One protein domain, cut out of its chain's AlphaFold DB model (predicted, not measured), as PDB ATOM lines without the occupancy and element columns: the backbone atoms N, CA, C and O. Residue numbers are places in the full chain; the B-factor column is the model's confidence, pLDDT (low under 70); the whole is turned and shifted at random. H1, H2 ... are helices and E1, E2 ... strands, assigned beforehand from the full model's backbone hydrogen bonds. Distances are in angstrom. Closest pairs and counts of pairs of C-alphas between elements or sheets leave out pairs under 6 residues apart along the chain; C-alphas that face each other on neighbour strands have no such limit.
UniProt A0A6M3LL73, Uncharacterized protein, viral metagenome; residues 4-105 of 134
ATOM      1  N   LYS A   4     112.958 261.201 149.923       87.12
ATOM      2  CA  LYS A   4     113.044 261.055 151.390       87.12
ATOM      3  C   LYS A   4     112.087 259.982 151.919       87.12
ATOM      4  O   LYS A   4     112.501 259.115 152.682       87.12
ATOM      5  N   LYS A   5     110.828 259.990 151.460       86.44
ATOM      6  CA  LYS A   5     109.828 258.977 151.840       86.44
ATOM      7  C   LYS A   5     110.208 257.581 151.348       86.44
ATOM      8  O   LYS A   5     110.037 256.619 152.085       86.44
ATOM      9  N   LYS A   6     110.761 257.470 150.134       87.56
ATOM     10  CA  LYS A   6     111.256 256.188 149.608       87.56
ATOM     11  C   LYS A   6     112.354 255.606 150.501       87.56
ATOM     12  O   LYS A   6     112.254 254.450 150.887       87.56
ATOM     13  N   LEU A   7     113.358 256.406 150.862       86.31
ATOM     14  CA  LEU A   7     114.469 255.957 151.709       86.31
ATOM     15  C   LEU A   7     114.003 255.508 153.099       86.31
ATOM     16  O   LEU A   7     114.460 254.476 153.573       86.31
ATOM     17  N   ALA A   8     113.057 256.223 153.711       89.50
ATOM     18  CA  ALA A   8     112.512 255.863 155.023       89.50
ATOM     19  C   ALA A   8     111.764 254.514 155.039       89.50
ATOM     20  O   ALA A   8     111.661 253.873 156.084       89.50
ATOM     21  N   LEU A   9     111.234 254.096 153.886       89.56
ATOM     22  CA  LEU A   9     110.498 252.844 153.720       89.56
ATOM     23  C   LEU A   9     111.402 251.649 153.382       89.56
ATOM     24  O   LEU A   9     111.004 250.513 153.618       89.56
ATOM     25  N   MET A  10     112.597 251.869 152.830       91.56
ATOM     26  CA  MET A  10     113.521 250.781 152.489       91.56
ATOM     27  C   MET A  10     113.884 249.954 153.729       91.56
ATOM     28  O   MET A  10     114.190 250.499 154.785       91.56
ATOM     29  N   GLY A  11     113.845 248.629 153.606       87.88
ATOM     30  CA  GLY A  11     114.139 247.694 154.694       87.88
ATOM     31  C   GLY A  11     113.036 247.564 155.749       87.88
ATOM     32  O   GLY A  11     113.164 246.735 156.648       87.88
ATOM     33  N   LYS A  12     111.939 248.327 155.659       90.81
ATOM     34  CA  LYS A  12     110.798 248.168 156.569       90.81
ATOM     35  C   LYS A  12     110.069 246.858 156.292       90.81
ATOM     36  O   LYS A  12     109.852 246.491 155.134       90.81
ATOM     37  N   ILE A  13     109.667 246.190 157.372       91.75
ATOM     38  CA  ILE A  13     108.762 245.041 157.316       91.75
ATOM     39  C   ILE A  13     107.346 245.561 157.098       91.75
ATOM     40  O   ILE A  13     106.893 246.466 157.802       91.75
ATOM     41  N   VAL A  14     106.660 244.981 156.120       92.31
ATOM     42  CA  VAL A  14     105.283 245.309 155.767       92.31
ATOM     43  C   VAL A  14     104.491 244.046 155.484       92.31
ATOM     44  O   VAL A  14     105.014 243.093 154.906       92.31
ATOM     45  N   THR A  15     103.213 244.056 155.839       93.12
ATOM     46  CA  THR A  15     102.258 243.007 155.487       93.12
ATOM     47  C   THR A  15     101.577 243.381 154.183       93.12
ATOM     48  O   THR A  15     100.828 244.354 154.124       93.12
ATOM     49  N   VAL A  16     101.853 242.620 153.127       93.06
ATOM     50  CA  VAL A  16     101.306 242.856 151.790       93.06
ATOM     51  C   VAL A  16      99.876 242.343 151.724       93.06
ATOM     52  O   VAL A  16      99.607 241.193 152.071       93.06
ATOM     53  N   THR A  17      98.972 243.192 151.252       93.81
ATOM     54  CA  THR A  17      97.545 242.896 151.074       93.81
ATOM     55  C   THR A  17      97.146 242.836 149.604       93.81
ATOM     56  O   THR A  17      96.202 242.126 149.265       93.81
ATOM     57  N   HIS A  18      97.869 243.541 148.730       95.38
ATOM     58  CA  HIS A  18      97.637 243.527 147.289       95.38
ATOM     59  C   HIS A  18      98.949 243.409 146.526       95.38
ATOM     60  O   HIS A  18      99.983 243.916 146.955       95.38
ATOM     61  N   GLU A  19      98.891 242.823 145.342       95.25
ATOM     62  CA  GLU A  19     100.005 242.786 144.405       95.25
ATOM     63  C   GLU A  19      99.571 243.254 143.020       95.25
ATOM     64  O   GLU A  19      98.407 243.154 142.640       95.25
ATOM     65  N   PHE A  20     100.513 243.785 142.250       95.94
ATOM     66  CA  PHE A  20     100.303 244.032 140.836       95.94
ATOM     67  C   PHE A  20     100.476 242.732 140.054       95.94
ATOM     68  O   PHE A  20     101.591 242.216 139.934       95.94
ATOM     69  N   VAL A  21      99.387 242.272 139.448       93.31
ATOM     70  CA  VAL A  21      99.376 241.180 138.475       93.31
ATOM     71  C   VAL A  21      99.358 241.781 137.078       93.31
ATOM     72  O   VAL A  21      98.709 242.799 136.818       93.31
ATOM     73  N   ARG A  22     100.132 241.184 136.174       91.38
ATOM     74  CA  ARG A  22     100.140 241.595 134.775       91.38
ATOM     75  C   ARG A  22      99.045 240.842 134.032       91.38
ATOM     76  O   ARG A  22      99.038 239.617 134.038       91.38
ATOM     77  N   HIS A  23      98.183 241.589 133.364       89.50
ATOM     78  CA  HIS A  23      97.166 241.086 132.460       89.50
ATOM     79  C   HIS A  23      97.573 241.398 131.025       89.50
ATOM     80  O   HIS A  23      98.048 242.499 130.726       89.50
ATOM     81  N   TYR A  24      97.381 240.412 130.161       85.25
ATOM     82  CA  TYR A  24      97.505 240.562 128.721       85.25
ATOM     83  C   TYR A  24      96.100 240.550 128.131       85.25
ATOM     84  O   TYR A  24      95.265 239.750 128.559       85.25
ATOM     85  N   GLY A  25      95.815 241.479 127.222       75.88
ATOM     86  CA  GLY A  25      94.542 241.479 126.510       75.88
ATOM     87  C   GLY A  25      94.407 240.280 125.570       75.88
ATOM     88  O   GLY A  25      95.414 239.651 125.238       75.88
ATOM     89  N   PRO A  26      93.175 239.989 125.118       69.81
ATOM     90  CA  PRO A  26      92.877 238.856 124.239       69.81
ATOM     91  C   PRO A  26      93.681 238.876 122.930       69.81
ATOM     92  O   PRO A  26      94.014 237.818 122.408       69.81
ATOM     93  N   ASP A  27      94.079 240.057 122.453       64.19
ATOM     94  CA  ASP A  27      94.739 240.216 121.153       64.19
ATOM     95  C   ASP A  27      96.277 240.160 121.228       64.19
ATOM     96  O   ASP A  27      96.954 240.597 120.299       64.19
ATOM     97  N   ASN A  28      96.869 239.716 122.350       61.69
ATOM     98  CA  ASN A  28      98.323 239.737 122.624       61.69
ATOM     99  C   ASN A  28      99.012 241.112 122.461       61.69
ATOM    100  O   ASN A  28     100.230 241.226 122.608       61.69
ATOM    101  N   GLY A  29      98.248 242.170 122.185       72.12
ATOM    102  CA  GLY A  29      98.747 243.518 121.961       72.12
ATOM    103  C   GLY A  29      98.756 244.366 123.224       72.12
ATOM    104  O   GLY A  29      99.637 245.197 123.362       72.12
ATOM    105  N   SER A  30      97.835 244.176 124.174       82.62
ATOM    106  CA  SER A  30      97.742 245.046 125.358       82.62
ATOM    107  C   SER A  30      98.388 244.443 126.605       82.62
ATOM    108  O   SER A  30      98.321 243.239 126.860       82.62
ATOM    109  N   ARG A  31      99.025 245.306 127.403       88.19
ATOM    110  CA  ARG A  31      99.685 244.974 128.669       88.19
ATOM    111  C   ARG A  31      99.244 245.934 129.761       88.19
ATOM    112  O   ARG A  31      99.591 247.116 129.728       88.19
ATOM    113  N   GLU A  32      98.597 245.401 130.790       92.56
ATOM    114  CA  GLU A  32      98.133 246.179 131.940       92.56
ATOM    115  C   GLU A  32      98.552 245.550 133.269       92.56
ATOM    116  O   GLU A  32      98.453 244.342 133.472       92.56
ATOM    117  N   TRP A  33      98.995 246.374 134.210       93.75
ATOM    118  CA  TRP A  33      99.199 245.987 135.600       93.75
ATOM    119  C   TRP A  33      97.970 246.357 136.418       93.75
ATOM    120  O   TRP A  33      97.632 247.537 136.527       93.75
ATOM    121  N   LYS A  34      97.326 245.362 137.032       93.38
ATOM    122  CA  LYS A  34      96.155 245.559 137.897       93.38
ATOM    123  C   LYS A  34      96.471 245.110 139.311       93.38
ATOM    124  O   LYS A  34      97.169 244.119 139.514       93.38
ATOM    125  N   ALA A  35      96.004 245.882 140.287       93.38
ATOM    126  CA  ALA A  35      96.117 245.502 141.683       93.38
ATOM    127  C   ALA A  35      95.127 244.367 141.963       93.38
ATOM    128  O   ALA A  35      93.931 244.515 141.726       93.38
ATOM    129  N   SER A  36      95.632 243.250 142.469       93.94
ATOM    130  CA  SER A  36      94.850 242.102 142.905       93.94
ATOM    131  C   SER A  36      95.036 241.910 144.402       93.94
ATOM    132  O   SER A  36      96.148 242.038 144.917       93.94
ATOM    133  N   LYS A  37      93.946 241.623 145.114       92.12
ATOM    134  CA  LYS A  37      93.987 241.354 146.552       92.12
ATOM    135  C   LYS A  37      94.550 239.956 146.788       92.12
ATOM    136  O   LYS A  37      94.080 238.984 146.204       92.12
ATOM    137  N   LEU A  38      95.534 239.850 147.675       87.75
ATOM    138  CA  LEU A  38      96.060 238.561 148.102       87.75
ATOM    139  C   LEU A  38      95.040 237.862 149.002       87.75
ATOM    140  O   LEU A  38      94.558 238.443 149.974       87.75
ATOM    141  N   LEU A  39      94.766 236.589 148.710       84.12
ATOM    142  CA  LEU A  39      93.927 235.740 149.560       84.12
ATOM    143  C   LEU A  39      94.555 235.542 150.950       84.12
ATOM    144  O   LEU A  39      93.859 235.502 151.962       84.12
ATOM    145  N   HIS A  40      95.887 235.467 150.996       84.88
ATOM    146  CA  HIS A  40      96.661 235.306 152.221       84.88
ATOM    147  C   HIS A  40      97.708 236.417 152.332       84.88
ATOM    148  O   HIS A  40      98.784 236.301 151.734       84.88
ATOM    149  N   PRO A  41      97.416 237.490 153.091       87.38
ATOM    150  CA  PRO A  41      98.391 238.530 153.369       87.38
ATOM    151  C   PRO A  41      99.670 237.952 153.978       87.38
ATOM    152  O   PRO A  41      99.632 237.029 154.797       87.38
ATOM    153  N   ARG A  42     100.821 238.489 153.571       87.31
ATOM    154  CA  ARG A  42     102.132 237.990 154.005       87.31
ATOM    155  C   ARG A  42     103.084 239.139 154.281       87.31
ATOM    156  O   ARG A  42     103.135 240.102 153.522       87.31
ATOM    157  N   ALA A  43     103.865 239.005 155.349       90.50
ATOM    158  CA  ALA A  43     104.900 239.967 155.685       90.50
ATOM    159  C   ALA A  43     106.175 239.767 154.846       90.50
ATOM    160  O   ALA A  43     106.607 238.638 154.590       90.50
ATOM    161  N   GLY A  44     106.775 240.877 154.427       91.44
ATOM    162  CA  GLY A  44     108.036 240.944 153.693       91.44
ATOM    163  C   GLY A  44     108.727 242.291 153.892       91.44
ATOM    164  O   GLY A  44     108.209 243.166 154.579       91.44
ATOM    165  N   TRP A  45     109.899 242.462 153.286       92.50
ATOM    166  CA  TRP A  45     110.689 243.689 153.377       92.50
ATOM    167  C   TRP A  45     110.549 244.507 152.110       92.50
ATOM    168  O   TRP A  45     110.625 243.966 151.003       92.50
ATOM    169  N   ILE A  46     110.418 245.819 152.263       92.69
ATOM    170  CA  ILE A  46     110.542 246.745 151.141       92.69
ATOM    171  C   ILE A  46     112.002 246.766 150.679       92.69
ATOM    172  O   ILE A  46     112.896 247.158 151.424       92.69
ATOM    173  N   VAL A  47     112.242 246.376 149.430       93.12
ATOM    174  CA  VAL A  47     113.586 246.278 148.831       93.12
ATOM    175  C   VAL A  47     113.803 247.250 147.676       93.12
ATOM    176  O   VAL A  47     114.893 247.306 147.114       93.12
ATOM    177  N   GLY A  48     112.787 248.015 147.282       93.94
ATOM    178  CA  GLY A  48     112.942 248.998 146.218       93.94
ATOM    179  C   GLY A  48     111.643 249.632 145.756       93.94
ATOM    180  O   GLY A  48     110.558 249.327 146.240       93.94
ATOM    181  N   PHE A  49     111.767 250.503 144.759       94.25
ATOM    182  CA  PHE A  49     110.650 251.173 144.103       94.25
ATOM    183  C   PHE A  49     110.840 251.077 142.598       94.25
ATOM    184  O   PHE A  49     111.957 251.237 142.105       94.25
ATOM    185  N   ARG A  50     109.758 250.852 141.859       94.06
ATOM    186  CA  ARG A  50     109.779 250.876 140.395       94.06
ATOM    187  C   ARG A  50     108.552 251.573 139.840       94.06
ATOM    188  O   ARG A  50     107.548 251.754 140.521       94.06
ATOM    189  N   THR A  51     108.663 251.950 138.579       94.38
ATOM    190  CA  THR A  51     107.540 252.402 137.770       94.38
ATOM    191  C   THR A  51     107.210 251.289 136.790       94.38
ATOM    192  O   THR A  51     108.094 250.774 136.104       94.38
ATOM    193  N   LEU A  52     105.950 250.878 136.761       94.06
ATOM    194  CA  LEU A  52     105.429 249.911 135.808       94.06
ATOM    195  C   LEU A  52     104.769 250.670 134.664       94.06
ATOM    196  O   LEU A  52     104.138 251.698 134.886       94.06
ATOM    197  N   GLN A  53     104.919 250.161 133.448       94.31
ATOM    198  CA  GLN A  53     104.349 250.754 132.242       94.31
ATOM    199  C   GLN A  53     103.189 249.886 131.744       94.31
ATOM    200  O   GLN A  53     103.355 248.667 131.601       94.31
ATOM    201  N   ASN A  54     102.058 250.514 131.456       93.50
ATOM    202  CA  ASN A  54     100.915 249.929 130.766       93.50
ATOM    203  C   ASN A  54     100.880 250.462 129.336       93.50
ATOM    204  O   ASN A  54     101.272 251.608 129.094       93.50
ATOM    205  N   GLY A  55     100.406 249.661 128.395       92.88
ATOM    206  CA  GLY A  55     100.392 250.070 127.000       92.88
ATOM    207  C   GLY A  55     100.186 248.915 126.046       92.88
ATOM    208  O   GLY A  55      99.682 247.865 126.447       92.88
ATOM    209  N   PHE A  56     100.613 249.116 124.805       89.94
ATOM    210  CA  PHE A  56     100.486 248.123 123.749       89.94
ATOM    211  C   PHE A  56     101.852 247.721 123.205       89.94
ATOM    212  O   PHE A  56     102.712 248.570 122.977       89.94
ATOM    213  N   TYR A  57     102.065 246.424 123.026       85.44
ATOM    214  CA  TYR A  57     103.184 245.914 122.259       85.44
ATOM    215  C   TYR A  57     102.922 246.195 120.788       85.44
ATOM    216  O   TYR A  57     101.962 245.688 120.212       85.44
ATOM    217  N   ASN A  58     103.787 247.008 120.199       84.69
ATOM    218  CA  ASN A  58     103.890 247.117 118.763       84.69
ATOM    219  C   ASN A  58     104.986 246.147 118.316       84.69
ATOM    220  O   ASN A  58     106.138 246.267 118.736       84.69
ATOM    221  N   TYR A  59     104.608 245.160 117.510       80.25
ATOM    222  CA  TYR A  59     105.529 244.134 117.025       80.25
ATOM    223  C   TYR A  59     106.498 244.662 115.959       80.25
ATOM    224  O   TYR A  59     107.454 243.966 115.628       80.25
ATOM    225  N   GLY A  60     106.297 245.902 115.499       73.69
ATOM    226  CA  GLY A  60     107.136 246.532 114.493       73.69
ATOM    227  C   GLY A  60     106.879 245.969 113.097       73.69
ATOM    228  O   GLY A  60     105.884 245.286 112.844       73.69
ATOM    229  N   SER A  61     107.789 246.287 112.188       77.56
ATOM    230  CA  SER A  61     107.813 245.807 110.807       77.56
ATOM    231  C   SER A  61     109.195 245.208 110.518       77.56
ATOM    232  O   SER A  61     110.020 245.083 111.419       77.56
ATOM    233  N   TYR A  62     109.488 244.839 109.268       71.38
ATOM    234  CA  TYR A  62     110.855 244.445 108.898       71.38
ATOM    235  C   TYR A  62     111.877 245.581 109.121       71.38
ATOM    236  O   TYR A  62     113.060 245.315 109.320       71.38
ATOM    237  N   GLU A  63     111.415 246.835 109.124       81.44
ATOM    238  CA  GLU A  63     112.246 248.039 109.245       81.44
ATOM    239  C   GLU A  63     112.283 248.601 110.678       81.44
ATOM    240  O   GLU A  63     113.221 249.317 111.029       81.44
ATOM    241  N   ASP A  64     111.327 248.221 111.536       79.12
ATOM    242  CA  ASP A  64     111.174 248.760 112.892       79.12
ATOM    243  C   ASP A  64     111.280 247.679 113.969       79.12
ATOM    244  O   ASP A  64     110.561 246.680 113.955       79.12
ATOM    245  N   GLN A  65     112.120 247.920 114.980       83.75
ATOM    246  CA  GLN A  65     112.210 247.035 116.141       83.75
ATOM    247  C   GLN A  65     110.918 247.065 116.974       83.75
ATOM    248  O   GLN A  65     110.319 248.130 117.142       83.75
ATOM    249  N   PRO A  66     110.511 245.929 117.572       84.38
ATOM    250  CA  PRO A  66     109.348 245.887 118.443       84.38
ATOM    251  C   PRO A  66     109.549 246.789 119.662       84.38
ATOM    252  O   PRO A  66     110.580 246.746 120.340       84.38
ATOM    253  N   TYR A  67     108.527 247.573 119.984       87.06
ATOM    254  CA  TYR A  67     108.540 248.490 121.118       87.06
ATOM    255  C   TYR A  67     107.207 248.462 121.861       87.06
ATOM    256  O   TYR A  67     106.201 247.923 121.406       87.06
ATOM    257  N   LEU A  68     107.205 249.028 123.065       87.00
ATOM    258  CA  LEU A  68     105.989 249.204 123.843       87.00
ATOM    259  C   LEU A  68     105.530 250.656 123.724       87.00
ATOM    260  O   LEU A  68     106.212 251.554 124.219       87.00
ATOM    261  N   ASP A  69     104.355 250.873 123.147       90.25
ATOM    262  CA  ASP A  69     103.674 252.162 123.196       90.25
ATOM    263  C   ASP A  69     103.050 252.352 124.586       90.25
ATOM    264  O   ASP A  69     102.019 251.759 124.924       90.25
ATOM    265  N   VAL A  70     103.728 253.130 125.434       93.31
ATOM    266  CA  VAL A  70     103.341 253.358 126.831       93.31
ATOM    267  C   VAL A  70     102.167 254.331 126.889       93.31
ATOM    268  O   VAL A  70     102.322 255.521 126.635       93.31
ATOM    269  N   LYS A  71     101.002 253.850 127.326       93.69
ATOM    270  CA  LYS A  71      99.814 254.694 127.543       93.69
ATOM    271  C   LYS A  71      99.752 255.286 128.941       93.69
ATOM    272  O   LYS A  71      99.248 256.388 129.131       93.69
ATOM    273  N   SER A  72     100.229 254.552 129.942       94.00
ATOM    274  CA  SER A  72     100.248 255.038 131.320       94.00
ATOM    275  C   SER A  72     101.331 254.361 132.142       94.00
ATOM    276  O   SER A  72     101.875 253.314 131.784       94.00
ATOM    277  N   THR A  73     101.648 254.967 133.283       94.19
ATOM    278  CA  THR A  73     102.602 254.408 134.234       94.19
ATOM    279  C   THR A  73     102.036 254.390 135.639       94.19
ATOM    280  O   THR A  73     101.379 255.343 136.051       94.19
ATOM    281  N   VAL A  74     102.351 253.344 136.398       93.44
ATOM    282  CA  VAL A  74     101.943 253.200 137.798       93.44
ATOM    283  C   VAL A  74     103.158 252.955 138.686       93.44
ATOM    284  O   VAL A  74     104.046 252.167 138.363       93.44
ATOM    285  N   GLY A  75     103.225 253.660 139.815       92.50
ATOM    286  CA  GLY A  75     104.292 253.478 140.796       92.50
ATOM    287  C   GLY A  75     104.056 252.236 141.654       92.50
ATOM    288  O   GLY A  75     102.944 252.011 142.130       92.50
ATOM    289  N   CYS A  76     105.106 251.458 141.899       94.88
ATOM    290  CA  CYS A  76     105.059 250.299 142.779       94.88
ATOM    291  C   CYS A  76     106.242 250.250 143.749       94.88
ATOM    292  O   CYS A  76     107.312 250.830 143.526       94.88
ATOM    293  N   VAL A  77     106.025 249.521 144.837       95.25
ATOM    294  CA  VAL A  77     107.050 249.105 145.790       95.25
ATOM    295  C   VAL A  77     107.427 247.665 145.489       95.25
ATOM    296  O   VAL A  77     106.577 246.853 145.126       95.25
ATOM    297  N   LEU A  78     108.708 247.350 145.611       95.50
ATOM    298  CA  LEU A  78     109.203 245.988 145.542       95.50
ATOM    299  C   LEU A  78     109.256 245.424 146.955       95.50
ATOM    300  O   LEU A  78     109.947 245.986 147.806       95.50
ATOM    301  N   VAL A  79     108.545 244.325 147.191       93.94
ATOM    302  CA  VAL A  79     108.543 243.633 148.483       93.94
ATOM    303  C   VAL A  79     109.084 242.226 148.296       93.94
ATOM    304  O   VAL A  79     108.595 241.486 147.446       93.94
ATOM    305  N   SER A  80     110.100 241.859 149.073       92.50
ATOM    306  CA  SER A  80     110.637 240.497 149.096       92.50
ATOM    307  C   SER A  80     110.122 239.765 150.327       92.50
ATOM    308  O   SER A  80     110.228 240.271 151.444       92.50
ATOM    309  N   TYR A  81     109.586 238.564 150.139       87.81
ATOM    310  CA  TYR A  81     109.164 237.714 151.250       87.81
ATOM    311  C   TYR A  81     110.317 236.834 151.727       87.81
ATOM    312  O   TYR A  81     111.106 236.365 150.923       87.81
ATOM    313  N   TRP A  82     110.387 236.509 153.012       71.62
ATOM    314  CA  TRP A  82     111.272 235.431 153.460       71.62
ATOM    315  C   TRP A  82     110.569 234.076 153.297       71.62
ATOM    316  O   TRP A  82     109.401 233.986 153.689       71.62
ATOM    317  N   PRO A  83     111.208 233.025 152.738       69.25
ATOM    318  CA  PRO A  83     112.609 232.942 152.288       69.25
ATOM    319  C   PRO A  83     112.840 233.295 150.802       69.25
ATOM    320  O   PRO A  83     113.960 233.230 150.306       69.25
ATOM    321  N   THR A  84     111.793 233.637 150.051       73.25
ATOM    322  CA  THR A  84     111.879 233.906 148.606       73.25
ATOM    323  C   THR A  84     112.483 235.278 148.292       73.25
ATOM    324  O   THR A  84     111.812 236.303 148.382       73.25
ATOM    325  N   THR A  85     113.711 235.312 147.784       71.56
ATOM    326  CA  THR A  85     114.409 236.558 147.408       71.56
ATOM    327  C   THR A  85     113.853 237.264 146.164       71.56
ATOM    328  O   THR A  85     114.348 238.327 145.798       71.56
ATOM    329  N   LYS A  86     112.838 236.697 145.490       87.69
ATOM    330  CA  LYS A  86     112.202 237.300 144.310       87.69
ATOM    331  C   LYS A  86     111.209 238.384 144.750       87.69
ATOM    332  O   LYS A  86     110.172 238.039 145.318       87.69
ATOM    333  N   PRO A  87     111.466 239.675 144.464       91.75
ATOM    334  CA  PRO A  87     110.567 240.736 144.884       91.75
ATOM    335  C   PRO A  87     109.294 240.746 144.041       91.75
ATOM    336  O   PRO A  87     109.342 240.701 142.806       91.75
ATOM    337  N   ILE A  88     108.157 240.880 144.706       93.62
ATOM    338  CA  ILE A  88     106.872 241.131 144.060       93.62
ATOM    339  C   ILE A  88     106.627 242.634 143.920       93.62
ATOM    340  O   ILE A  88     107.275 243.455 144.571       93.62
ATOM    341  N   LYS A  89     105.691 243.004 143.046       96.00
ATOM    342  CA  LYS A  89     105.328 244.401 142.782       96.00
ATOM    343  C   LYS A  89     104.064 244.720 143.561       96.00
ATOM    344  O   LYS A  89     103.047 244.076 143.346       96.00
ATOM    345  N   VAL A  90     104.115 245.722 144.424       95.44
ATOM    346  CA  VAL A  90     103.032 246.071 145.346       95.44
ATOM    347  C   VAL A  90     102.561 247.508 145.070       95.44
ATOM    348  O   VAL A  90     103.406 248.399 144.919       95.44
ATOM    349  N   PRO A  91     101.244 247.772 144.975       93.88
ATOM    350  CA  PRO A  91     100.716 249.109 144.715       93.88
ATOM    351  C   PRO A  91     100.947 250.063 145.886       93.88
ATOM    352  O   PRO A  91     100.670 249.735 147.038       93.88
ATOM    353  N   VAL A  92     101.425 251.273 145.581       89.94
ATOM    354  CA  VAL A  92     101.644 252.334 146.578       89.94
ATOM    355  C   VAL A  92     100.316 252.787 147.187       89.94
ATOM    356  O   VAL A  92      99.381 253.091 146.458       89.94
ATOM    357  N   GLY A  93     100.247 252.870 148.519       83.38
ATOM    358  CA  GLY A  93      99.120 253.454 149.260       83.38
ATOM    359  C   GLY A  93      98.065 252.453 149.735       83.38
ATOM    360  O   GLY A  93      97.557 252.616 150.836       83.38
ATOM    361  N   ILE A  94      97.778 251.404 148.958       86.00
ATOM    362  CA  ILE A  94      96.774 250.377 149.319       86.00
ATOM    363  C   ILE A  94      97.352 248.962 149.445       86.00
ATOM    364  O   ILE A  94      96.675 248.052 149.922       86.00
ATOM    365  N   GLY A  95      98.584 248.745 148.980       86.56
ATOM    366  CA  GLY A  95      99.126 247.400 148.808       86.56
ATOM    367  C   GLY A  95      99.725 246.763 150.052       86.56
ATOM    368  O   GLY A  95     100.024 245.570 150.018       86.56
ATOM    369  N   TRP A  96      99.917 247.520 151.133       91.56
ATOM    370  CA  TRP A  96     100.518 247.003 152.359       91.56
ATOM    371  C   TRP A  96     100.119 247.793 153.605       91.56
ATOM    372  O   TRP A  96      99.657 248.929 153.522       91.56
ATOM    373  N   ILE A  97     100.367 247.177 154.758       92.06
ATOM    374  CA  ILE A  97     100.280 247.769 156.094       92.06
ATOM    375  C   ILE A  97     101.669 247.656 156.736       92.06
ATOM    376  O   ILE A  97     102.365 246.661 156.521       92.06
ATOM    377  N   GLU A  98     102.111 248.671 157.480       89.06
ATOM    378  CA  GLU A  98     103.404 248.616 158.175       89.06
ATOM    379  C   GLU A  98     103.405 247.558 159.286       89.06
ATOM    380  O   GLU A  98     102.429 247.395 160.016       89.06
ATOM    381  N   GLY A  99     104.522 246.838 159.418       85.00
ATOM    382  CA  GLY A  99     104.687 245.770 160.397       85.00
ATOM    383  C   GLY A  99     104.195 244.400 159.923       85.00
ATOM    384  O   GLY A  99     104.007 244.138 158.732       85.00
ATOM    385  N   GLY A 100     104.029 243.501 160.890       80.12
ATOM    386  CA  GLY A 100     103.743 242.084 160.679       80.12
ATOM    387  C   GLY A 100     104.917 241.188 161.057       80.12
ATOM    388  O   GLY A 100     106.051 241.638 161.206       80.12
ATOM    389  N   VAL A 101     104.629 239.898 161.217       73.94
ATOM    390  CA  VAL A 101     105.631 238.883 161.548       73.94
ATOM    391  C   VAL A 101     105.931 238.093 160.272       73.94
ATOM    392  O   VAL A 101     105.030 237.421 159.759       73.94
ATOM    393  N   PRO A 102     107.146 238.189 159.694       64.75
ATOM    394  CA  PRO A 102     107.513 237.351 158.559       64.75
ATOM    395  C   PRO A 102     107.357 235.885 158.956       64.75
ATOM    396  O   PRO A 102     107.736 235.489 160.057       64.75
ATOM    397  N   LYS A 103     106.780 235.074 158.060       63.34
ATOM    398  CA  LYS A 103     106.716 233.628 158.289       63.34
ATOM    399  C   LYS A 103     108.140 233.134 158.536       63.34
ATOM    400  O   LYS A 103     109.027 233.415 157.726       63.34
ATOM    401  N   PHE A 104     108.343 232.415 159.638       56.53
ATOM    402  CA  PHE A 104     109.593 231.707 159.894       56.53
ATOM    403  C   PHE A 104     109.940 230.844 158.674       56.53
ATOM    404  O   PHE A 104     109.040 230.408 157.946       56.53
ATOM    405  N   ALA A 105     111.235 230.629 158.418       54.69
ATOM    406  CA  ALA A 105     111.640 229.659 157.405       54.69
ATOM    407  C   ALA A 105     110.889 228.350 157.695       54.69
ATOM    408  O   ALA A 105     111.024 227.805 158.785       54.69
TER     409      ALA A 105
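AT A GLANCE: This is residues 4 to 105 of the 134 residues of an uncharacterized protein of viral metagenome (UniProt A0A6M3LL73). One long, strongly twisted sheet is folded back on itself into two leaves, E4 and E3 facing E1 and E5, with the long strand E2 doubling back as the hinge between them. The fold is nearly closed where E4 packs on E1; the link of the E2 and E3 hairpin makes one end of the long axis, and the short helix H1 only grazes the sheet. The printed part has 102 residues, with one named helix and five named strands in the order H1, E1, E2, E3, E4, E5; the class is mostly strand. The sheet order is E4, E3, E2, E1, E5, all antiparallel. The whole is loose, with a radius of gyration of the C-alphas of 16.1 A, and elongated, spanning 52 by 32 by 23 A.

IN THESE COORDINATES: H1 is residues 4 to 9, 8.9 A long, from C-alpha 4 at (113.044, 261.055, 151.390). E1, residues 13 to 24, is 31.1 A long and bends by 57 degrees at residue 17. E2, residues 30 to 58, bends by 168 degrees at residue 38; its first and last C-alphas are 9.3 A apart. E3, residues 67 to 81, is 32.0 A long and bends by 99 degrees at residue 71. E4 is residues 88 to 91, 10.1 A long. E5, residues 96 to 98, 6.7 A long, ends with C-alpha 98 at (103.404, 248.616, 158.175).

HOW THE PARTS SIT: H1 is on the sheet but only grazes it, with its residues 6 to 9; its closest C-alphas to E2 are those of Leu 9 and Ile 46, 6.6 A apart. In H1 every O i to N i+4 pair is within hydrogen-bond range. E1 to E4 form a meander, each strand the antiparallel neighbour of the one before. In the hairpin E1 and E2, N 21 and O 34 are 2.9 A apart, within hydrogen-bond range, as are N 14 and O 44 at 2.8 A. In the hairpin E2 and E3, N 52 and O 74 are 2.8 A apart. In the hairpin E3 and E4, N 90 and O 77 are 2.8 A apart. E5, an edge strand like E4, is antiparallel to E1 at 167 degrees, with N 15 and O 97 2.8 A apart. Across the folded sheet, the closest C-alphas of E1 and E4 are those of Glu 19 and Val 90, 4.6 A apart. E3 and E5 are apart.

THE WHOLE: The two C-alphas farthest apart are those of Glu 63 and Val 101, 53.5 A. The printed part has no cut and no long link. The mean pLDDT of the printed part is 86.7; residues 26 to 28, 83 and 102 to 105 are under 70.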